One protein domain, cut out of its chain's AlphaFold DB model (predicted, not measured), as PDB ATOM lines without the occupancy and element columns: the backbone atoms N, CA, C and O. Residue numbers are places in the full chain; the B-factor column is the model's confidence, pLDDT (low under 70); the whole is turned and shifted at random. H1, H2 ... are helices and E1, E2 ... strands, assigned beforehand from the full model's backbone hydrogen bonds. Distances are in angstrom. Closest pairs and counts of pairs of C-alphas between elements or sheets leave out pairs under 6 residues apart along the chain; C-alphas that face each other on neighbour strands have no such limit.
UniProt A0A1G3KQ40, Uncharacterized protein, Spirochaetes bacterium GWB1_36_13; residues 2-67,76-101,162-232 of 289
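Overview. This is residues 2 to 67, 76 to 101 and 162 to 232 of the 289 residues of an uncharacterized protein of Spirochaetes bacterium GWB1_36_13 (UniProt A0A1G3KQ40). One long, twisted sheet of eight strands folds back on itself into two leaves: E2, E3, E1 and E6 face E8, E5 and E4, with E7 as the hinge. H2 packs on the sheet along E5, H1 and H3 only graze the sheet, and residues 94 to 101 stick out as a free tail. The printed part has 163 residues with three named helices and eight named strands, in the order E1 H1 E2 E3 E4 E5 H2 E6 H3 E7 E8; the sheet, ordered E2 E3 E1 E6 E7 E8 E5 E4, is antiparallel throughout, and the class is mixed, helices and strands. The whole is only just compact, close to loose, with a radius of gyration of the C-alphas of 18.2 A, and elongated, spanning 72 by 43 by 26 A.

Along the chain. E2 is residues 37 to 39, E3 42 to 45, E1 11 to 16 and E6 188 to 192. E1 begins at C-alpha 11, (-15.199, 22.074, -7.718). E7, residues 204 to 213, is 26.4 A long and bends by 58 degrees at residue 207. E8, residues 220 to 228, is 25.9 A long and ends at C-alpha 228, (-31.665, 21.769, -6.937). E5, residues 76 to 89, is 35.5 A long and bends by 77 degrees at residue 80; E4, residues 48 to 64, is 43.8 A long and bends by 62 degrees at residue 57. H1 is residues 22 to 30, H2 167 to 179, 18.7 A long, and H3 194 to 198.

Arrangement. E2 and E4 are the edge strands. E2 and E3 form a hairpin, with N 38 and O 42 2.9 A apart, within hydrogen-bond range, as are N 43 and O 13 of E3 and E1, 2.8 A, N 14 and O 190 of E1 and E6, 2.9 A, and N 189 and O 204 of E6 and E7, 2.7 A. The same holds in the hairpin E7 and E8 for N 205 and O 227, 2.8 A, for N 85 and O 224 of E5 and E8, 2.8 A, and for N 53 and O 84 of E4 and E5, 2.8 A. Between the leaves, the closest C-alphas of E1 and E4 are those of Leu 11 and Val 49, 6.7 A. H2 lies over E5 at a height over the sheet of 7.5 A, at 2 degrees to E5 on the local plane, along the strands; its closest C-alphas to E7 are those of Ser 178 and Phe 209, 6.6 A. E1, H1 and E2 form a split strand-helix-strand unit, two strands running the same way with E3 between them, its crossover right-handed. H1 is near H2, and H3 is apart from both. In H1, H2 and H3 every O i to N i+4 pair is within hydrogen-bond range.

Size, cuts and confidence. The two C-alphas farthest apart are those of Gln 67 and Asn 100, 72.0 A. Residues 68 to 75 are not printed, with 21.4 A between C-alphas 67 and 76, nor are 102 to 161, with 25.0 A between C-alphas 101 and 162. Of the links that are printed whole, none is long. The mean pLDDT of the printed part is 77.2; 36 residues are under 70, among them 2 to 9 and 92 to 101.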
ATOM      1  N   ILE A   2     -25.593  23.377  10.267       32.84
ATOM      2  CA  ILE A   2     -24.542  23.641   9.271       32.84
ATOM      3  C   ILE A   2     -23.465  22.578   9.483       32.84
ATOM      4  O   ILE A   2     -22.784  22.580  10.504       32.84
ATOM      5  N   ILE A   3     -23.362  21.623   8.563       36.50
ATOM      6  CA  ILE A   3     -22.309  20.608   8.599       36.50
ATOM      7  C   ILE A   3     -21.152  21.158   7.766       36.50
ATOM      8  O   ILE A   3     -21.177  21.062   6.544       36.50
ATOM      9  N   ASN A   4     -20.158  21.756   8.425       35.78
ATOM     10  CA  ASN A   4     -18.901  22.156   7.788       35.78
ATOM     11  C   ASN A   4     -18.068  20.895   7.513       35.78
ATOM     12  O   ASN A   4     -17.339  20.420   8.382       35.78
ATOM     13  N   GLN A   5     -18.199  20.321   6.318       45.53
ATOM     14  CA  GLN A   5     -17.258  19.316   5.823       45.53
ATOM     15  C   GLN A   5     -16.198  20.017   4.972       45.53
ATOM     16  O   GLN A   5     -16.428  20.349   3.814       45.53
ATOM     17  N   GLN A   6     -15.030  20.248   5.570       46.75
ATOM     18  CA  GLN A   6     -13.806  20.571   4.840       46.75
ATOM     19  C   GLN A   6     -13.321  19.293   4.144       46.75
ATOM     20  O   GLN A   6     -13.181  18.283   4.835       46.75
ATOM     21  N   ASN A   7     -13.119  19.327   2.815       49.97
ATOM     22  CA  ASN A   7     -12.151  18.529   2.021       49.97
ATOM     23  C   ASN A   7     -12.550  18.338   0.538       49.97
ATOM     24  O   ASN A   7     -12.356  17.262  -0.028       49.97
ATOM     25  N   GLU A   8     -13.039  19.375  -0.139       53.09
ATOM     26  CA  GLU A   8     -13.038  19.399  -1.608       53.09
ATOM     27  C   GLU A   8     -12.083  20.504  -2.062       53.09
ATOM     28  O   GLU A   8     -12.417  21.673  -1.950       53.09
ATOM     29  N   PRO A   9     -10.857  20.199  -2.524       63.94
ATOM     30  CA  PRO A   9      -9.936  21.256  -2.938       63.94
ATOM     31  C   PRO A   9     -10.370  21.931  -4.245       63.94
ATOM     32  O   PRO A   9      -9.921  23.035  -4.526       63.94
ATOM     33  N   TYR A  10     -11.227  21.281  -5.039       74.00
ATOM     34  CA  TYR A  10     -11.653  21.748  -6.355       74.00
ATOM     35  C   TYR A  10     -13.120  21.410  -6.593       74.00
ATOM     36  O   TYR A  10     -13.579  20.339  -6.200       74.00
ATOM     37  N   LEU A  11     -13.820  22.293  -7.304       80.00
ATOM     38  CA  LEU A  11     -15.199  22.074  -7.718       80.00
ATOM     39  C   LEU A  11     -15.248  21.542  -9.154       80.00
ATOM     40  O   LEU A  11     -14.748  22.196 -10.074       80.00
ATOM     41  N   PHE A  12     -15.882  20.385  -9.355       83.44
ATOM     42  CA  PHE A  12     -16.126  19.826 -10.686       83.44
ATOM     43  C   PHE A  12     -17.586  19.986 -11.082       83.44
ATOM     44  O   PHE A  12     -18.481  19.547 -10.357       83.44
ATOM     45  N   ILE A  13     -17.817  20.566 -12.256       83.56
ATOM     46  CA  ILE A  13     -19.154  20.829 -12.776       83.56
ATOM     47  C   ILE A  13     -19.283  20.304 -14.203       83.56
ATOM     48  O   ILE A  13     -18.381  20.450 -15.030       83.56
ATOM     49  N   SER A  14     -20.423  19.688 -14.497       84.00
ATOM     50  CA  SER A  14     -20.757  19.160 -15.813       84.00
ATOM     51  C   SER A  14     -22.122  19.673 -16.269       84.00
ATOM     52  O   SER A  14     -23.103  19.423 -15.573       84.00
ATOM     53  N   PRO A  15     -22.230  20.401 -17.393       82.06
ATOM     54  CA  PRO A  15     -23.526  20.833 -17.898       82.06
ATOM     55  C   PRO A  15     -24.344  19.641 -18.396       82.06
ATOM     56  O   PRO A  15     -23.853  18.791 -19.142       82.06
ATOM     57  N   VAL A  16     -25.615  19.613 -18.011       81.12
ATOM     58  CA  VAL A  16     -26.625  18.677 -18.496       81.12
ATOM     59  C   VAL A  16     -27.400  19.397 -19.594       81.12
ATOM     60  O   VAL A  16     -28.144  20.342 -19.337       81.12
ATOM     61  N   THR A  17     -27.173  18.993 -20.843       75.94
ATOM     62  CA  THR A  17     -27.724  19.674 -22.021       75.94
ATOM     63  C   THR A  17     -28.832  18.861 -22.680       75.94
ATOM     64  O   THR A  17     -28.795  17.631 -22.724       75.94
ATOM     65  N   THR A  18     -29.830  19.563 -23.217       74.12
ATOM     66  CA  THR A  18     -30.795  19.004 -24.171       74.12
ATOM     67  C   THR A  18     -30.315  19.281 -25.599       74.12
ATOM     68  O   THR A  18     -29.567  20.232 -25.826       74.12
ATOM     69  N   LYS A  19     -30.789  18.507 -26.590       74.69
ATOM     70  CA  LYS A  19     -30.419  18.684 -28.015       74.69
ATOM     71  C   LYS A  19     -30.592  20.121 -28.526       74.69
ATOM     72  O   LYS A  19     -29.855  20.548 -29.406       74.69
ATOM     73  N   LYS A  20     -31.562  20.869 -27.983       71.00
ATOM     74  CA  LYS A  20     -31.819  22.272 -28.349       71.00
ATOM     75  C   LYS A  20     -30.738  23.230 -27.825       71.00
ATOM     76  O   LYS A  20     -30.445  24.220 -28.479       71.00
ATOM     77  N   MET A  21     -30.142  22.932 -26.670       71.06
ATOM     78  CA  MET A  21     -29.159  23.792 -25.991       71.06
ATOM     79  C   MET A  21     -27.707  23.396 -26.278       71.06
ATOM     80  O   MET A  21     -26.781  24.136 -25.955       71.06
ATOM     81  N   GLU A  22     -27.499  22.222 -26.870       77.00
ATOM     82  CA  GLU A  22     -26.181  21.621 -27.059       77.00
ATOM     83  C   GLU A  22     -25.234  22.514 -27.873       77.00
ATOM     84  O   GLU A  22     -24.074  22.666 -27.496       77.00
ATOM     85  N   ALA A  23     -25.720  23.168 -28.935       78.12
ATOM     86  CA  ALA A  23     -24.905  24.048 -29.777       78.12
ATOM     87  C   ALA A  23     -24.428  25.310 -29.034       78.12
ATOM     88  O   ALA A  23     -23.250  25.664 -29.095       78.12
ATOM     89  N   ASP A  24     -25.333  25.952 -28.295       72.56
ATOM     90  CA  ASP A  24     -25.061  27.163 -27.518       72.56
ATOM     91  C   ASP A  24     -24.091  26.893 -26.371       72.56
ATOM     92  O   ASP A  24     -23.094  27.604 -26.202       72.56
ATOM     93  N   VAL A  25     -24.357  25.822 -25.618       74.38
ATOM     94  CA  VAL A  25     -23.491  25.391 -24.524       74.38
ATOM     95  C   VAL A  25     -22.130  25.000 -25.082       74.38
ATOM     96  O   VAL A  25     -21.122  25.488 -24.588       74.38
ATOM     97  N   LYS A  26     -22.063  24.225 -26.170       79.56
ATOM     98  CA  LYS A  26     -20.792  23.855 -26.801       79.56
ATOM     99  C   LYS A  26     -19.978  25.076 -27.236       79.56
ATOM    100  O   LYS A  26     -18.802  25.145 -26.898       79.56
ATOM    101  N   LYS A  27     -20.597  26.064 -27.894       78.69
ATOM    102  CA  LYS A  27     -19.923  27.302 -28.321       78.69
ATOM    103  C   LYS A  27     -19.325  28.070 -27.141       78.69
ATOM    104  O   LYS A  27     -18.224  28.595 -27.244       78.69
ATOM    105  N   GLN A  28     -20.033  28.144 -26.018       70.19
ATOM    106  CA  GLN A  28     -19.542  28.852 -24.834       70.19
ATOM    107  C   GLN A  28     -18.519  28.032 -24.037       70.19
ATOM    108  O   GLN A  28     -17.565  28.596 -23.512       70.19
ATOM    109  N   LEU A  29     -18.656  26.705 -23.998       71.81
ATOM    110  CA  LEU A  29     -17.650  25.810 -23.424       71.81
ATOM    111  C   LEU A  29     -16.356  25.781 -24.250       71.81
ATOM    112  O   LEU A  29     -15.292  25.538 -23.691       71.81
ATOM    113  N   GLU A  30     -16.422  26.034 -25.559       76.62
ATOM    114  CA  GLU A  30     -15.243  26.213 -26.417       76.62
ATOM    115  C   GLU A  30     -14.461  27.492 -26.088       76.62
ATOM    116  O   GLU A  30     -13.257  27.538 -26.336       76.62
ATOM    117  N   LEU A  31     -15.107  28.496 -25.479       70.12
ATOM    118  CA  LEU A  31     -14.428  29.684 -24.946       70.12
ATOM    119  C   LEU A  31     -13.698  29.391 -23.633       70.12
ATOM    120  O   LEU A  31     -12.850  30.182 -23.216       70.12
ATOM    121  N   LEU A  32     -14.022  28.280 -22.961       68.25
ATOM    122  CA  LEU A  32     -13.337  27.913 -21.733       68.25
ATOM    123  C   LEU A  32     -11.939  27.378 -22.052       68.25
ATOM    124  O   LEU A  32     -11.759  26.585 -22.985       68.25
ATOM    125  N   PRO A  33     -10.933  27.733 -21.241       68.25
ATOM    126  CA  PRO A  33      -9.581  27.256 -21.471       68.25
ATOM    127  C   PRO A  33      -9.540  25.732 -21.385       68.25
ATOM    128  O   PRO A  33     -10.014  25.144 -20.408       68.25
ATOM    129  N   LYS A  34      -8.901  25.083 -22.366       72.81
ATOM    130  CA  LYS A  34      -8.792  23.610 -22.440       72.81
ATOM    131  C   LYS A  34      -8.282  22.979 -21.138       72.81
ATOM    132  O   LYS A  34      -8.667  21.861 -20.825       72.81
ATOM    133  N   ARG A  35      -7.468  23.703 -20.360       67.12
ATOM    134  CA  ARG A  35      -6.893  23.248 -19.080       67.12
ATOM    135  C   ARG A  35      -7.923  22.949 -17.986       67.12
ATOM    136  O   ARG A  35      -7.634  22.165 -17.092       67.12
ATOM    137  N   TYR A  36      -9.105  23.560 -18.051       68.00
ATOM    138  CA  TYR A  36     -10.180  23.302 -17.091       68.00
ATOM    139  C   TYR A  36     -11.086  22.152 -17.516       68.00
ATOM    140  O   TYR A  36     -11.888  21.684 -16.715       68.00
ATOM    141  N   LYS A  37     -10.942  21.660 -18.749       75.62
ATOM    142  CA  LYS A  37     -11.687  20.517 -19.263       75.62
ATOM    143  C   LYS A  37     -10.941  19.229 -18.911       75.62
ATOM    144  O   LYS A  37      -9.893  18.935 -19.475       75.62
ATOM    145  N   ILE A  38     -11.495  18.448 -17.989       70.00
ATOM    146  CA  ILE A  38     -10.896  17.173 -17.553       70.00
ATOM    147  C   ILE A  38     -11.319  16.034 -18.476       70.00
ATOM    148  O   ILE A  38     -10.516  15.177 -18.839       70.00
ATOM    149  N   LYS A  39     -12.598  16.026 -18.854       74.06
ATOM    150  CA  LYS A  39     -13.209  15.087 -19.801       74.06
ATOM    151  C   LYS A  39     -14.224  15.836 -20.655       74.06
ATOM    152  O   LYS A  39     -14.487  17.019 -20.426       74.06
ATOM    153  N   GLU A  40     -14.799  15.158 -21.644       69.38
ATOM    154  CA  GLU A  40     -15.967  15.682 -22.349       69.38
ATOM    155  C   GLU A  40     -17.021  16.129 -21.332       69.38
ATOM    156  O   GLU A  40     -17.451  15.359 -20.478       69.38
ATOM    157  N   ASN A  41     -17.352  17.419 -21.391       71.56
ATOM    158  CA  ASN A  41     -18.342  18.078 -20.549       71.56
ATOM    159  C   ASN A  41     -18.073  18.042 -19.031       71.56
ATOM    160  O   ASN A  41     -19.011  18.260 -18.277       71.56
ATOM    161  N   ILE A  42     -16.844  17.802 -18.554       80.50
ATOM    162  CA  ILE A  42     -16.493  17.957 -17.127       80.50
ATOM    163  C   ILE A  42     -15.458  19.066 -16.980       80.50
ATOM    164  O   ILE A  42     -14.342  18.955 -17.500       80.50
ATOM    165  N   PHE A  43     -15.832  20.100 -16.231       81.56
ATOM    166  CA  PHE A  43     -15.032  21.291 -15.993       81.56
ATOM    167  C   PHE A  43     -14.623  21.382 -14.529       81.56
ATOM    168  O   PHE A  43     -15.433  21.153 -13.637       81.56
ATOM    169  N   MET A  44     -13.368  21.728 -14.283       83.31
ATOM    170  CA  MET A  44     -12.874  22.107 -12.964       83.31
ATOM    171  C   MET A  44     -12.924  23.626 -12.853       83.31
ATOM    172  O   MET A  44     -12.341  24.308 -13.693       83.31
ATOM    173  N   LEU A  45     -13.600  24.172 -11.845       85.94
ATOM    174  CA  LEU A  45     -13.553  25.614 -11.613       85.94
ATOM    175  C   LEU A  45     -12.242  26.010 -10.916       85.94
ATOM    176  O   LEU A  45     -11.751  25.260 -10.069       85.94
ATOM    177  N   PRO A  46     -11.671  27.188 -11.235       87.25
ATOM    178  CA  PRO A  46     -10.438  27.684 -10.624       87.25
ATOM    179  C   PRO A  46     -10.656  28.268  -9.221       87.25
ATOM    180  O   PRO A  46     -10.218  29.379  -8.933       87.25
ATOM    181  N   ILE A  47     -11.337  27.518  -8.356       88.19
ATOM    182  CA  ILE A  47     -11.619  27.892  -6.970       88.19
ATOM    183  C   ILE A  47     -11.091  26.815  -6.028       88.19
ATOM    184  O   ILE A  47     -11.255  25.622  -6.289       88.19
ATOM    185  N   ALA A  48     -10.496  27.247  -4.923       87.50
ATOM    186  CA  ALA A  48     -10.289  26.405  -3.757       87.50
ATOM    187  C   ALA A  48     -11.564  26.464  -2.910       87.50
ATOM    188  O   ALA A  48     -11.871  27.514  -2.344       87.50
ATOM    189  N   VAL A  49     -12.339  25.379  -2.863       88.50
ATOM    190  CA  VAL A  49     -13.609  25.371  -2.119       88.50
ATOM    191  C   VAL A  49     -13.315  25.415  -0.619       88.50
ATOM    192  O   VAL A  49     -12.570  24.593  -0.090       88.50
ATOM    193  N   GLN A  50     -13.903  26.392   0.066       88.94
ATOM    194  CA  GLN A  50     -13.796  26.561   1.513       88.94
ATOM    195  C   GLN A  50     -14.961  25.900   2.239       88.94
ATOM    196  O   GLN A  50     -14.768  25.257   3.271       88.94
ATOM    197  N   SER A  51     -16.174  26.061   1.709       88.44
ATOM    198  CA  SER A  51     -17.373  25.481   2.299       88.44
ATOM    199  C   SER A  51     -18.435  25.175   1.248       88.44
ATOM    200  O   SER A  51     -18.553  25.843   0.220       88.44
ATOM    201  N   VAL A  52     -19.221  24.140   1.535       89.62
ATOM    202  CA  VAL A  52     -20.443  23.795   0.812       89.62
ATOM    203  C   VAL A  52     -21.553  23.749   1.846       89.62
ATOM    204  O   VAL A  52     -21.455  23.036   2.843       89.62
ATOM    205  N   SER A  53     -22.615  24.508   1.615       89.62
ATOM    206  CA  SER A  53     -23.808  24.494   2.451       89.62
ATOM    207  C   SER A  53     -25.022  24.163   1.599       89.62
ATOM    208  O   SER A  53     -25.101  24.556   0.438       89.62
ATOM    209  N   VAL A  54     -25.966  23.421   2.176       88.06
ATOM    210  CA  VAL A  54     -27.303  23.281   1.592       88.06
ATOM    211  C   VAL A  54     -28.312  23.693   2.645       88.06
ATOM    212  O   VAL A  54     -28.299  23.138   3.751       88.06
ATOM    213  N   ALA A  55     -29.139  24.664   2.289       86.75
ATOM    214  CA  ALA A  55     -30.306  25.116   3.020       86.75
ATOM    215  C   ALA A  55     -31.572  24.549   2.362       86.75
ATOM    216  O   ALA A  55     -31.567  24.207   1.185       86.75
ATOM    217  N   GLY A  56     -32.636  24.404   3.143       83.38
ATOM    218  CA  GLY A  56     -33.925  23.884   2.694       83.38
ATOM    219  C   GLY A  56     -34.783  23.478   3.888       83.38
ATOM    220  O   GLY A  56     -34.278  23.344   5.009       83.38
ATOM    221  N   GLU A  57     -36.074  23.269   3.663       79.25
ATOM    222  CA  GLU A  57     -36.996  22.827   4.712       79.25
ATOM    223  C   GLU A  57     -36.893  21.314   4.900       79.25
ATOM    224  O   GLU A  57     -36.947  20.563   3.933       79.25
ATOM    225  N   LEU A  58     -36.745  20.831   6.135       77.94
ATOM    226  CA  LEU A  58     -36.678  19.390   6.389       77.94
ATOM    227  C   LEU A  58     -38.023  18.723   6.081       77.94
ATOM    228  O   LEU A  58     -39.061  19.126   6.601       77.94
ATOM    229  N   ILE A  59     -37.981  17.657   5.285       79.12
ATOM    230  CA  ILE A  59     -39.131  16.785   5.049       79.12
ATOM    231  C   ILE A  59     -38.987  15.574   5.961       79.12
ATOM    232  O   ILE A  59     -37.989  14.847   5.893       79.12
ATOM    233  N   PHE A  60     -40.004  15.346   6.784       82.81
ATOM    234  CA  PHE A  60     -40.087  14.199   7.676       82.81
ATOM    235  C   PHE A  60     -41.071  13.163   7.128       82.81
ATOM    236  O   PHE A  60     -42.055  13.506   6.474       82.81
ATOM    237  N   GLU A  61     -40.799  11.895   7.402       83.56
ATOM    238  CA  GLU A  61     -41.700  10.776   7.149       83.56
ATOM    239  C   GLU A  61     -41.846   9.979   8.441       83.56
ATOM    240  O   GLU A  61     -40.855   9.675   9.109       83.56
ATOM    241  N   GLU A  62     -43.083   9.655   8.804       83.94
ATOM    242  CA  GLU A  62     -43.336   8.769   9.932       83.94
ATOM    243  C   GLU A  62     -43.049   7.327   9.524       83.94
ATOM    244  O   GLU A  62     -43.675   6.780   8.614       83.94
ATOM    245  N   ALA A  63     -42.102   6.696  10.213       81.69
ATOM    246  CA  ALA A  63     -41.786   5.292  10.029       81.69
ATOM    247  C   ALA A  63     -42.257   4.486  11.246       81.69
ATOM    248  O   ALA A  63     -41.931   4.838  12.383       81.69
ATOM    249  N   PRO A  64     -42.999   3.384  11.047       76.75
ATOM    250  CA  PRO A  64     -43.428   2.548  12.155       76.75
ATOM    251  C   PRO A  64     -42.228   1.832  12.782       76.75
ATOM    252  O   PRO A  64     -41.467   1.132  12.105       76.75
ATOM    253  N   ILE A  65     -42.089   1.947  14.102       79.38
ATOM    254  CA  ILE A  65     -41.130   1.153  14.863       79.38
ATOM    255  C   ILE A  65     -41.724  -0.252  14.994       79.38
ATOM    256  O   ILE A  65     -42.756  -0.447  15.637       79.38
ATOM    257  N   LYS A  66     -41.055  -1.243  14.389       71.75
ATOM    258  CA  LYS A  66     -41.544  -2.623  14.167       71.75
ATOM    259  C   LYS A  66     -42.006  -3.402  15.414       71.75
ATOM    260  O   LYS A  66     -42.448  -4.535  15.265       71.75
ATOM    261  N   GLN A  67     -41.886  -2.857  16.624       70.38
ATOM    262  CA  GLN A  67     -42.139  -3.593  17.868       70.38
ATOM    263  C   GLN A  67     -42.978  -2.853  18.916       70.38
ATOM    264  O   GLN A  67     -43.397  -3.484  19.879       70.38
ATOM    265  N   LYS A  76     -36.479  12.472   5.731       76.44
ATOM    266  CA  LYS A  76     -36.464  11.939   4.361       76.44
ATOM    267  C   LYS A  76     -35.594  12.780   3.430       76.44
ATOM    268  O   LYS A  76     -35.007  12.253   2.482       76.44
ATOM    269  N   GLY A  77     -35.500  14.083   3.694       69.38
ATOM    270  CA  GLY A  77     -34.722  15.005   2.876       69.38
ATOM    271  C   GLY A  77     -35.016  16.468   3.173       69.38
ATOM    272  O   GLY A  77     -35.419  16.817   4.279       69.38
ATOM    273  N   TYR A  78     -34.800  17.304   2.162       71.88
ATOM    274  CA  TYR A  78     -35.039  18.742   2.204       71.88
ATOM    275  C   TYR A  78     -35.930  19.142   1.024       71.88
ATOM    276  O   TYR A  78     -35.758  18.600  -0.069       71.88
ATOM    277  N   LYS A  79     -36.852  20.075   1.250       71.50
ATOM    278  CA  LYS A  79     -37.627  20.799   0.246       71.50
ATOM    279  C   LYS A  79     -36.895  22.101  -0.093       71.50
ATOM    280  O   LYS A  79     -36.272  22.678   0.797       71.50
ATOM    281  N   ASP A  80     -36.964  22.528  -1.353       67.00
ATOM    282  CA  ASP A  80     -36.406  23.797  -1.843       67.00
ATOM    283  C   ASP A  80     -34.918  23.966  -1.486       67.00
ATOM    284  O   ASP A  80     -34.516  24.837  -0.716       67.00
ATOM    285  N   LYS A  81     -34.090  23.051  -2.013       83.00
ATOM    286  CA  LYS A  81     -32.668  22.970  -1.670       83.00
ATOM    287  C   LYS A  81     -31.870  24.084  -2.346       83.00
ATOM    288  O   LYS A  81     -31.531  23.985  -3.527       83.00
ATOM    289  N   GLU A  82     -31.519  25.104  -1.573       88.56
ATOM    290  CA  GLU A  82     -30.533  26.117  -1.947       88.56
ATOM    291  C   GLU A  82     -29.133  25.629  -1.574       88.56
ATOM    292  O   GLU A  82     -28.873  25.249  -0.434       88.56
ATOM    293  N   ILE A  83     -28.214  25.640  -2.529       91.38
ATOM    294  CA  ILE A  83     -26.844  25.158  -2.367       91.38
ATOM    295  C   ILE A  83     -25.920  26.355  -2.525       91.38
ATOM    296  O   ILE A  83     -25.887  26.961  -3.591       91.38
ATOM    297  N   ASN A  84     -25.138  26.665  -1.496       92.56
ATOM    298  CA  ASN A  84     -24.146  27.733  -1.557       92.56
ATOM    299  C   ASN A  84     -22.749  27.143  -1.410       92.56
ATOM    300  O   ASN A  84     -22.451  26.468  -0.420       92.56
ATOM    301  N   ILE A  85     -21.903  27.405  -2.400       92.38
ATOM    302  CA  ILE A  85     -20.498  27.011  -2.421       92.38
ATOM    303  C   ILE A  85     -19.660  28.275  -2.282       92.38
ATOM    304  O   ILE A  85     -19.707  29.146  -3.147       92.38
ATOM    305  N   SER A  86     -18.880  28.356  -1.208       92.44
ATOM    306  CA  SER A  86     -17.909  29.427  -0.995       92.44
ATOM    307  C   SER A  86     -16.509  28.905  -1.283       92.44
ATOM    308  O   SER A  86     -16.146  27.791  -0.887       92.44
ATOM    309  N   GLY A  87     -15.710  29.699  -1.982       92.00
ATOM    310  CA  GLY A  87     -14.336  29.361  -2.298       92.00
ATOM    311  C   GLY A  87     -13.471  30.589  -2.501       92.00
ATOM    312  O   GLY A  87     -13.948  31.720  -2.539       92.00
ATOM    313  N   VAL A  88     -12.174  30.350  -2.646       90.94
ATOM    314  CA  VAL A  88     -11.184  31.402  -2.865       90.94
ATOM    315  C   VAL A  88     -10.422  31.150  -4.156       90.94
ATOM    316  O   VAL A  88      -9.984  30.033  -4.441       90.94
ATOM    317  N   ILE A  89     -10.242  32.211  -4.934       90.00
ATOM    318  CA  ILE A  89      -9.313  32.248  -6.053       90.00
ATOM    319  C   ILE A  89      -7.956  32.692  -5.519       90.00
ATOM    320  O   ILE A  89      -7.770  33.837  -5.099       90.00
ATOM    321  N   LEU A  90      -6.999  31.772  -5.575       82.75
ATOM    322  CA  LEU A  90      -5.616  32.053  -5.225       82.75
ATOM    323  C   LEU A  90      -4.913  32.791  -6.367       82.75
ATOM    324  O   LEU A  90      -5.121  32.501  -7.554       82.75
ATOM    325  N   ASP A  91      -4.073  33.741  -5.978       78.81
ATOM    326  CA  ASP A  91      -3.183  34.457  -6.876       78.81
ATOM    327  C   ASP A  91      -1.944  33.595  -7.151       78.81
ATOM    328  O   ASP A  91      -1.215  33.251  -6.221       78.81
ATOM    329  N   ASP A  92      -1.699  33.238  -8.416       67.12
ATOM    330  CA  ASP A  92      -0.567  32.371  -8.789       67.12
ATOM    331  C   ASP A  92       0.777  33.117  -8.772       67.12
ATOM    332  O   ASP A  92       1.821  32.528  -9.058       67.12
ATOM    333  N   ARG A  93       0.789  34.405  -8.391       57.69
ATOM    334  CA  ARG A  93       1.995  35.249  -8.288       57.69
ATOM    335  C   ARG A  93       3.069  34.748  -7.304       57.69
ATOM    336  O   ARG A  93       4.098  35.402  -7.170       57.69
ATOM    337  N   TRP A  94       2.879  33.600  -6.657       45.88
ATOM    338  CA  TRP A  94       3.828  33.027  -5.699       45.88
ATOM    339  C   TRP A  94       4.748  31.930  -6.255       45.88
ATOM    340  O   TRP A  94       5.711  31.574  -5.576       45.88
ATOM    341  N   GLU A  95       4.521  31.405  -7.466       47.00
ATOM    342  CA  GLU A  95       5.324  30.272  -7.972       47.00
ATOM    343  C   GLU A  95       6.502  30.658  -8.887       47.00
ATOM    344  O   GLU A  95       7.400  29.848  -9.113       47.00
ATOM    345  N   GLU A  96       6.582  31.903  -9.356       41.91
ATOM    346  CA  GLU A  96       7.647  32.357 -10.257       41.91
ATOM    347  C   GLU A  96       8.484  33.461  -9.594       41.91
ATOM    348  O   GLU A  96       8.244  34.642  -9.829       41.91
ATOM    349  N   GLY A  97       9.485  33.123  -8.762       41.03
ATOM    350  CA  GLY A  97      10.414  34.190  -8.357       41.03
ATOM    351  C   GLY A  97      11.479  33.997  -7.284       41.03
ATOM    352  O   GLY A  97      12.302  34.898  -7.159       41.03
ATOM    353  N   THR A  98      11.559  32.902  -6.522       39.12
ATOM    354  CA  THR A  98      12.648  32.776  -5.528       39.12
ATOM    355  C   THR A  98      13.302  31.399  -5.528       39.12
ATOM    356  O   THR A  98      13.078  30.578  -4.644       39.12
ATOM    357  N   ASN A  99      14.239  31.198  -6.457       46.59
ATOM    358  CA  ASN A  99      15.317  30.213  -6.290       46.59
ATOM    359  C   ASN A  99      16.296  30.583  -5.154       46.59
ATOM    360  O   ASN A  99      17.297  29.904  -4.967       46.59
ATOM    361  N   ASN A 100      16.031  31.631  -4.370       46.69
ATOM    362  CA  ASN A 100      16.798  31.957  -3.177       46.69
ATOM    363  C   ASN A 100      15.892  32.564  -2.105       46.69
ATOM    364  O   ASN A 100      15.248  33.579  -2.342       46.69
ATOM    365  N   LYS A 101      15.945  31.956  -0.913       39.12
ATOM    366  CA  LYS A 101      15.274  32.327   0.345       39.12
ATOM    367  C   LYS A 101      13.768  32.056   0.375       39.12
ATOM    368  O   LYS A 101      12.958  32.859  -0.060       39.12
ATOM    369  N   GLU A 162       0.360  29.174 -19.602       50.03
ATOM    370  CA  GLU A 162       0.742  30.560 -19.920       50.03
ATOM    371  C   GLU A 162      -0.441  31.535 -20.077       50.03
ATOM    372  O   GLU A 162      -0.244  32.733 -19.913       50.03
ATOM    373  N   GLU A 163      -1.681  31.078 -20.303       50.44
ATOM    374  CA  GLU A 163      -2.749  31.993 -20.769       50.44
ATOM    375  C   GLU A 163      -3.665  32.621 -19.697       50.44
ATOM    376  O   GLU A 163      -4.441  33.510 -20.021       50.44
ATOM    377  N   TYR A 164      -3.607  32.212 -18.428       57.22
ATOM    378  CA  TYR A 164      -4.497  32.755 -17.378       57.22
ATOM    379  C   TYR A 164      -3.772  32.690 -16.027       57.22
ATOM    380  O   TYR A 164      -4.095  31.851 -15.175       57.22
ATOM    381  N   LYS A 165      -2.709  33.495 -15.897       66.38
ATOM    382  CA  LYS A 165      -1.822  33.549 -14.720       66.38
ATOM    383  C   LYS A 165      -2.431  34.307 -13.538       66.38
ATOM    384  O   LYS A 165      -2.037  34.081 -12.404       66.38
ATOM    385  N   ASN A 166      -3.361  35.229 -13.784       81.38
ATOM    386  CA  ASN A 166      -3.847  36.130 -12.741       81.38
ATOM    387  C   ASN A 166      -5.203  35.666 -12.175       81.38
ATOM    388  O   ASN A 166      -6.055  35.143 -12.899       81.38
ATOM    389  N   LYS A 167      -5.435  35.902 -10.879       87.88
ATOM    390  CA  LYS A 167      -6.709  35.656 -10.183       87.88
ATOM    391  C   LYS A 167      -7.923  36.284 -10.888       87.88
ATOM    392  O   LYS A 167      -8.997  35.693 -10.888       87.88
ATOM    393  N   TYR A 168      -7.756  37.417 -11.574       90.00
ATOM    394  CA  TYR A 168      -8.841  38.047 -12.340       90.00
ATOM    395  C   TYR A 168      -9.236  37.265 -13.596       90.00
ATOM    396  O   TYR A 168     -10.405  37.228 -13.972       90.00
ATOM    397  N   ASP A 169      -8.280  36.604 -14.241       86.25
ATOM    398  CA  ASP A 169      -8.573  35.769 -15.403       86.25
ATOM    399  C   ASP A 169      -9.302  34.492 -14.973       86.25
ATOM    400  O   ASP A 169     -10.246  34.056 -15.631       86.25
ATOM    401  N   LYS A 170      -8.939  33.944 -13.807       87.38
ATOM    402  CA  LYS A 170      -9.694  32.869 -13.149       87.38
ATOM    403  C   LYS A 170     -11.117  33.310 -12.785       87.38
ATOM    404  O   LYS A 170     -12.048  32.536 -12.986       87.38
ATOM    405  N   LEU A 171     -11.298  34.543 -12.308       90.88
ATOM    406  CA  LEU A 171     -12.617  35.099 -11.995       90.88
ATOM    407  C   LEU A 171     -13.516  35.166 -13.237       90.88
ATOM    408  O   LEU A 171     -14.647  34.685 -13.201       90.88
ATOM    409  N   LYS A 172     -12.991  35.659 -14.367       88.25
ATOM    410  CA  LYS A 172     -13.728  35.731 -15.644       88.25
ATOM    411  C   LYS A 172     -14.254  34.375 -16.112       88.25
ATOM    412  O   LYS A 172     -15.317  34.308 -16.721       88.25
ATOM    413  N   ILE A 173     -13.527  33.292 -15.840       85.44
ATOM    414  CA  ILE A 173     -13.955  31.928 -16.179       85.44
ATOM    415  C   ILE A 173     -15.199  31.537 -15.380       85.44
ATOM    416  O   ILE A 173     -16.133  30.957 -15.931       85.44
ATOM    417  N   ILE A 174     -15.224  31.876 -14.092       87.50
ATOM    418  CA  ILE A 174     -16.360  31.587 -13.216       87.50
ATOM    419  C   ILE A 174     -17.558  32.467 -13.600       87.50
ATOM    420  O   ILE A 174     -18.677  31.970 -13.687       87.50
ATOM    421  N   GLU A 175     -17.328  33.739 -13.934       86.12
ATOM    422  CA  GLU A 175     -18.375  34.618 -14.471       86.12
ATOM    423  C   GLU A 175     -18.943  34.126 -15.807       86.12
ATOM    424  O   GLU A 175     -20.144  34.203 -16.054       86.12
ATOM    425  N   ALA A 176     -18.100  33.616 -16.705       82.31
ATOM    426  CA  ALA A 176     -18.580  33.045 -17.959       82.31
ATOM    427  C   ALA A 176     -19.505  31.849 -17.690       82.31
ATOM    428  O   ALA A 176     -20.508  31.671 -18.383       82.31
ATOM    429  N   PHE A 177     -19.194  31.068 -16.653       77.56
ATOM    430  CA  PHE A 177     -20.015  29.952 -16.213       77.56
ATOM    431  C   PHE A 177     -21.360  30.404 -15.633       77.56
ATOM    432  O   PHE A 177     -22.389  29.830 -15.982       77.56
ATOM    433  N   SER A 178     -21.386  31.456 -14.809       79.81
ATOM    434  CA  SER A 178     -22.641  31.983 -14.254       79.81
ATOM    435  C   SER A 178     -23.570  32.516 -15.345       79.81
ATOM    436  O   SER A 178     -24.766  32.226 -15.342       79.81
ATOM    437  N   ARG A 179     -23.026  33.193 -16.364       78.50
ATOM    438  CA  ARG A 179     -23.810  33.733 -17.490       78.50
ATOM    439  C   ARG A 179     -24.490  32.664 -18.346       78.50
ATOM    440  O   ARG A 179     -25.487  32.972 -18.994       78.50
ATOM    441  N   LEU A 180     -23.996  31.422 -18.352       70.94
ATOM    442  CA  LEU A 180     -24.655  30.310 -19.056       70.94
ATOM    443  C   LEU A 180     -26.062  30.036 -18.530       70.94
ATOM    444  O   LEU A 180     -26.911  29.542 -19.265       70.94
ATOM    445  N   SER A 181     -26.301  30.345 -17.262       63.88
ATOM    446  CA  SER A 181     -27.539  29.994 -16.578       63.88
ATOM    447  C   SER A 181     -28.662  31.016 -16.712       63.88
ATOM    448  O   SER A 181     -29.808  30.676 -16.452       63.88
ATOM    449  N   TRP A 182     -28.356  32.247 -17.128       61.84
ATOM    450  CA  TRP A 182     -29.318  33.357 -17.152       61.84
ATOM    451  C   TRP A 182     -30.011  33.555 -18.509       61.84
ATOM    452  O   TRP A 182     -30.657  34.577 -18.727       61.84
ATOM    453  N   LYS A 183     -29.860  32.610 -19.444       66.06
ATOM    454  CA  LYS A 183     -30.592  32.622 -20.721       66.06
ATOM    455  C   LYS A 183     -32.035  32.130 -20.532       66.06
ATOM    456  O   LYS A 183     -32.356  31.545 -19.505       66.06
ATOM    457  N   GLU A 184     -32.876  32.323 -21.554       59.62
ATOM    458  CA  GLU A 184     -34.297  31.909 -21.589       59.62
ATOM    459  C   GLU A 184     -34.535  30.451 -21.162       59.62
ATOM    460  O   GLU A 184     -35.585  30.126 -20.616       59.62
ATOM    461  N   LEU A 185     -33.542  29.583 -21.371       67.00
ATOM    462  CA  LEU A 185     -33.509  28.227 -20.845       67.00
ATOM    463  C   LEU A 185     -32.299  28.096 -19.909       67.00
ATOM    464  O   LEU A 185     -31.160  28.128 -20.393       67.00
ATOM    465  N   PRO A 186     -32.502  27.961 -18.589       74.88
ATOM    466  CA  PRO A 186     -31.393  27.829 -17.661       74.88
ATOM    467  C   PRO A 186     -30.687  26.487 -17.869       74.88
ATOM    468  O   PRO A 186     -31.300  25.421 -17.957       74.88
ATOM    469  N   VAL A 187     -29.359  26.534 -17.954       83.00
ATOM    470  CA  VAL A 187     -28.536  25.327 -18.045       83.00
ATOM    471  C   VAL A 187     -28.492  24.668 -16.672       83.00
ATOM    472  O   VAL A 187     -28.132  25.298 -15.676       83.00
ATOM    473  N   SER A 188     -28.845  23.387 -16.628       86.00
ATOM    474  CA  SER A 188     -28.673  22.575 -15.430       86.00
ATOM    475  C   SER A 188     -27.292  21.920 -15.418       86.00
ATOM    476  O   SER A 188     -26.678  21.675 -16.459       86.00
ATOM    477  N   PHE A 189     -26.774  21.653 -14.230       87.25
ATOM    478  CA  PHE A 189     -25.419  21.193 -13.996       87.25
ATOM    479  C   PHE A 189     -25.411  20.034 -13.013       87.25
ATOM    480  O   PHE A 189     -26.178  19.997 -12.056       87.25
ATOM    481  N   ARG A 190     -24.481  19.109 -13.207       88.38
ATOM    482  CA  ARG A 190     -24.111  18.106 -12.219       88.38
ATOM    483  C   ARG A 190     -22.840  18.555 -11.520       88.38
ATOM    484  O   ARG A 190     -21.823  18.773 -12.178       88.38
ATOM    485  N   ILE A 191     -22.903  18.663 -10.200       87.50
ATOM    486  CA  ILE A 191     -21.751  18.977  -9.355       87.50
ATOM    487  C   ILE A 191     -21.265  17.679  -8.714       87.50
ATOM    488  O   ILE A 191     -22.061  16.939  -8.137       87.50
ATOM    489  N   SER A 192     -19.968  17.393  -8.822       85.25
ATOM    490  CA  SER A 192     -19.366  16.275  -8.092       85.25
ATOM    491  C   SER A 192     -18.887  16.775  -6.736       85.25
ATOM    492  O   SER A 192     -17.868  17.454  -6.657       85.25
ATOM    493  N   SER A 193     -19.660  16.456  -5.702       84.75
ATOM    494  CA  SER A 193     -19.362  16.764  -4.307       84.75
ATOM    495  C   SER A 193     -19.910  15.641  -3.427       84.75
ATOM    496  O   SER A 193     -21.127  15.424  -3.439       84.75
ATOM    497  N   PRO A 194     -19.075  14.941  -2.631       79.75
ATOM    498  CA  PRO A 194     -19.545  14.013  -1.606       79.75
ATOM    499  C   PRO A 194     -20.692  14.553  -0.742       79.75
ATOM    500  O   PRO A 194     -21.602  13.804  -0.379       79.75
ATOM    501  N   HIS A 195     -20.689  15.853  -0.427       79.75
ATOM    502  CA  HIS A 195     -21.734  16.462   0.390       79.75
ATOM    503  C   HIS A 195     -23.095  16.491  -0.324       79.75
ATOM    504  O   HIS A 195     -24.121  16.141   0.267       79.75
ATOM    505  N   LEU A 196     -23.105  16.863  -1.607       84.94
ATOM    506  CA  LEU A 196     -24.315  16.887  -2.432       84.94
ATOM    507  C   LEU A 196     -24.807  15.470  -2.758       84.94
ATOM    508  O   LEU A 196     -26.006  15.194  -2.667       84.94
ATOM    509  N   GLU A 197     -23.884  14.550  -3.042       84.69
ATOM    510  CA  GLU A 197     -24.185  13.147  -3.341       84.69
ATOM    511  C   GLU A 197     -24.863  12.443  -2.158       84.69
ATOM    512  O   GLU A 197     -25.896  11.792  -2.335       84.69
ATOM    513  N   ASN A 198     -24.363  12.652  -0.935       81.25
ATOM    514  CA  ASN A 198     -24.976  12.120   0.288       81.25
ATOM    515  C   ASN A 198     -26.396  12.659   0.524       81.25
ATOM    516  O   ASN A 198     -27.236  11.974   1.108       81.25
ATOM    517  N   ARG A 199     -26.688  13.872   0.040       80.56
ATOM    518  CA  ARG A 199     -28.021  14.497   0.089       80.56
ATOM    519  C   ARG A 199     -28.898  14.147  -1.118       80.56
ATOM    520  O   ARG A 199     -30.009  14.667  -1.232       80.56
ATOM    521  N   LYS A 200     -28.426  13.240  -1.985       85.75
ATOM    522  CA  LYS A 200     -29.072  12.792  -3.229       85.75
ATOM    523  C   LYS A 200     -29.346  13.924  -4.223       85.75
ATOM    524  O   LYS A 200     -30.186  13.760  -5.102       85.75
ATOM    525  N   ILE A 201     -28.613  15.028  -4.110       85.62
ATOM    526  CA  ILE A 201     -28.700  16.167  -5.019       85.62
ATOM    527  C   ILE A 201     -27.855  15.832  -6.242       85.62
ATOM    528  O   ILE A 201     -26.636  15.688  -6.143       85.62
ATOM    529  N   LYS A 202     -28.502  15.652  -7.394       85.00
ATOM    530  CA  LYS A 202     -27.822  15.224  -8.629       85.00
ATOM    531  C   LYS A 202     -27.614  16.360  -9.610       85.00
ATOM    532  O   LYS A 202     -26.564  16.431 -10.246       85.00
ATOM    533  N   THR A 203     -28.625  17.205  -9.737       88.19
ATOM    534  CA  THR A 203     -28.696  18.228 -10.767       88.19
ATOM    535  C   THR A 203     -29.090  19.537 -10.112       88.19
ATOM    536  O   THR A 203     -29.945  19.568  -9.232       88.19
ATOM    537  N   VAL A 204     -28.432  20.611 -10.517       89.69
ATOM    538  CA  VAL A 204     -28.616  21.939  -9.949       89.69
ATOM    539  C   VAL A 204     -28.663  22.973 -11.060       89.69
ATOM    540  O   VAL A 204     -28.054  22.795 -12.111       89.69
ATOM    541  N   VAL A 205     -29.357  24.072 -10.831       88.81
ATOM    542  CA  VAL A 205     -29.365  25.244 -11.701       88.81
ATOM    543  C   VAL A 205     -28.688  26.377 -10.952       88.81
ATOM    544  O   VAL A 205     -28.880  26.550  -9.752       88.81
ATOM    545  N   PHE A 206     -27.850  27.125 -11.652       89.31
ATOM    546  CA  PHE A 206     -27.150  28.258 -11.069       89.31
ATOM    547  C   PHE A 206     -28.138  29.402 -10.804       89.31
ATOM    548  O   PHE A 206     -28.922  29.757 -11.684       89.31
ATOM    549  N   SER A 207     -28.110  29.968  -9.600       88.12
ATOM    550  CA  SER A 207     -29.045  31.013  -9.164       88.12
ATOM    551  C   SER A 207     -28.363  32.341  -8.854       88.12
ATOM    552  O   SER A 207     -28.984  33.390  -9.010       88.12
ATOM    553  N   GLY A 208     -27.085  32.333  -8.466       89.00
ATOM    554  CA  GLY A 208     -26.400  33.553  -8.052       89.00
ATOM    555  C   GLY A 208     -24.882  33.437  -8.025       89.00
ATOM    556  O   GLY A 208     -24.319  32.368  -7.804       89.00
ATOM    557  N   PHE A 209     -24.230  34.571  -8.262       92.94
ATOM    558  CA  PHE A 209     -22.780  34.731  -8.255       92.94
ATOM    559  C   PHE A 209     -22.427  35.994  -7.473       92.94
ATOM    560  O   PHE A 209     -22.947  37.064  -7.797       92.94
ATOM    561  N   SER A 210     -21.526  35.891  -6.501       93.62
ATOM    562  CA  SER A 210     -20.902  37.046  -5.859       93.62
ATOM    563  C   SER A 210     -19.386  36.850  -5.792       93.62
ATOM    564  O   SER A 210     -18.878  35.725  -5.768       93.62
ATOM    565  N   SER A 211     -18.648  37.955  -5.793       94.81
ATOM    566  CA  SER A 211     -17.203  37.938  -5.587       94.81
ATOM    567  C   SER A 211     -16.768  39.162  -4.799       94.81
ATOM    568  O   SER A 211     -17.240  40.266  -5.071       94.81
ATOM    569  N   MET A 212     -15.839  38.973  -3.872       94.19
ATOM    570  CA  MET A 212     -15.270  40.024  -3.041       94.19
ATOM    571  C   MET A 212     -13.758  39.843  -2.969       94.19
ATOM    572  O   MET A 212     -13.268  38.758  -2.664       94.19
ATOM    573  N   GLU A 213     -13.015  40.903  -3.263       92.69
ATOM    574  CA  GLU A 213     -11.564  40.910  -3.109       92.69
ATOM    575  C   GLU A 213     -11.190  41.375  -1.706       92.69
ATOM    576  O   GLU A 213     -11.649  42.417  -1.238       92.69
ATOM    577  N   ASP A 214     -10.343  40.597  -1.044       87.50
ATOM    578  CA  ASP A 214      -9.747  40.977   0.225       87.50
ATOM    579  C   ASP A 214      -8.455  41.763  -0.031       87.50
ATOM    580  O   ASP A 214      -7.530  41.288  -0.696       87.50
ATOM    581  N   SER A 215      -8.406  42.982   0.505       84.75
ATOM    582  CA  SER A 215      -7.270  43.891   0.346       84.75
ATOM    583  C   SER A 215      -6.034  43.438   1.127       84.75
ATOM    584  O   SER A 215      -4.923  43.781   0.732       84.75
ATOM    585  N   GLU A 216      -6.207  42.671   2.210       84.06
ATOM    586  CA  GLU A 216      -5.098  42.217   3.056       84.06
ATOM    587  C   GLU A 216      -4.421  40.974   2.478       84.06
ATOM    588  O   GLU A 216      -3.206  40.957   2.275       84.06
ATOM    589  N   SER A 217      -5.201  39.933   2.175       80.25
ATOM    590  CA  SER A 217      -4.661  38.690   1.608       80.25
ATOM    591  C   SER A 217      -4.412  38.767   0.100       80.25
ATOM    592  O   SER A 217      -3.674  37.952  -0.459       80.25
ATOM    593  N   GLY A 218      -5.033  39.731  -0.586       84.31
ATOM    594  CA  GLY A 218      -5.000  39.824  -2.040       84.31
ATOM    595  C   GLY A 218      -5.706  38.651  -2.724       84.31
ATOM    596  O   GLY A 218      -5.464  38.402  -3.907       84.31
ATOM    597  N   HIS A 219      -6.555  37.909  -2.016       87.44
ATOM    598  CA  HIS A 219      -7.357  36.826  -2.573       87.44
ATOM    599  C   HIS A 219      -8.744  37.318  -2.992       87.44
ATOM    600  O   HIS A 219      -9.228  38.340  -2.512       87.44
ATOM    601  N   ILE A 220      -9.392  36.587  -3.901       92.50
ATOM    602  CA  ILE A 220     -10.789  36.853  -4.265       92.50
ATOM    603  C   ILE A 220     -11.642  35.733  -3.689       92.50
ATOM    604  O   ILE A 220     -11.514  34.578  -4.100       92.50
ATOM    605  N   THR A 221     -12.513  36.081  -2.753       93.44
ATOM    606  CA  THR A 221     -13.571  35.205  -2.257       93.44
ATOM    607  C   THR A 221     -14.703  35.193  -3.271       93.44
ATOM    608  O   THR A 221     -15.101  36.235  -3.788       93.44
ATOM    609  N   VAL A 222     -15.208  34.007  -3.577       94.94
ATOM    610  CA  VAL A 222     -16.287  33.782  -4.535       94.94
ATOM    611  C   VAL A 222     -17.375  32.965  -3.863       94.94
ATOM    612  O   VAL A 222     -17.084  31.953  -3.220       94.94
ATOM    613  N   GLU A 223     -18.625  33.362  -4.070       94.19
ATOM    614  CA  GLU A 223     -19.789  32.599  -3.639       94.19
ATOM    615  C   GLU A 223     -20.647  32.233  -4.850       94.19
ATOM    616  O   GLU A 223     -21.023  33.077  -5.669       94.19
ATOM    617  N   LEU A 224     -20.941  30.941  -4.965       93.69
ATOM    618  CA  LEU A 224     -21.773  30.365  -6.010       93.69
ATOM    619  C   LEU A 224     -23.047  29.822  -5.374       93.69
ATOM    620  O   LEU A 224     -22.979  28.929  -4.527       93.69
ATOM    621  N   ALA A 225     -24.193  30.332  -5.809       92.25
ATOM    622  CA  ALA A 225     -25.500  29.867  -5.379       92.25
ATOM    623  C   ALA A 225     -26.143  29.011  -6.475       92.25
ATOM    624  O   ALA A 225     -26.119  29.355  -7.662       92.25
ATOM    625  N   PHE A 226     -26.734  27.895  -6.062       92.31
ATOM    626  CA  PHE A 226     -27.471  26.979  -6.916       92.31
ATOM    627  C   PHE A 226     -28.793  26.572  -6.266       92.31
ATOM    628  O   PHE A 226     -28.951  26.619  -5.048       92.31
ATOM    629  N   ILE A 227     -29.725  26.117  -7.091       89.38
ATOM    630  CA  ILE A 227     -31.000  25.529  -6.685       89.38
ATOM    631  C   ILE A 227     -31.032  24.104  -7.232       89.38
ATOM    632  O   ILE A 227     -30.645  23.877  -8.380       89.38
ATOM    633  N   GLU A 228     -31.451  23.127  -6.430       89.38
ATOM    634  CA  GLU A 228     -31.665  21.769  -6.937       89.38
ATOM    635  C   GLU A 228     -32.714  21.765  -8.054       89.38
ATOM    636  O   GLU A 228     -33.788  22.349  -7.930       89.38
ATOM    637  N   TYR A 229     -32.388  21.091  -9.152       84.19
ATOM    638  CA  TYR A 229     -33.291  20.910 -10.274       84.19
ATOM    639  C   TYR A 229     -33.749  19.459 -10.332       84.19
ATOM    640  O   TYR A 229     -32.979  18.571 -10.713       84.19
ATOM    641  N   ASP A 230     -35.014  19.241  -9.982       79.25
ATOM    642  CA  ASP A 230     -35.706  17.975 -10.181       79.25
ATOM    643  C   ASP A 230     -36.567  18.085 -11.448       79.25
ATOM    644  O   ASP A 230     -37.611  18.740 -11.416       79.25
ATOM    645  N   PRO A 231     -36.152  17.481 -12.582       67.94
ATOM    646  CA  PRO A 231     -36.966  17.518 -13.788       67.94
ATOM    647  C   PRO A 231     -38.317  16.852 -13.508       67.94
ATOM    648  O   PRO A 231     -38.351  15.820 -12.819       67.94
ATOM    649  N   PRO A 232     -39.425  17.384 -14.058       66.06
ATOM    650  CA  PRO A 232     -40.720  16.744 -13.920       66.06
ATOM    651  C   PRO A 232     -40.589  15.305 -14.415       66.06
ATOM    652  O   PRO A 232     -40.032  15.030 -15.484       66.06
TER     653      PRO A 232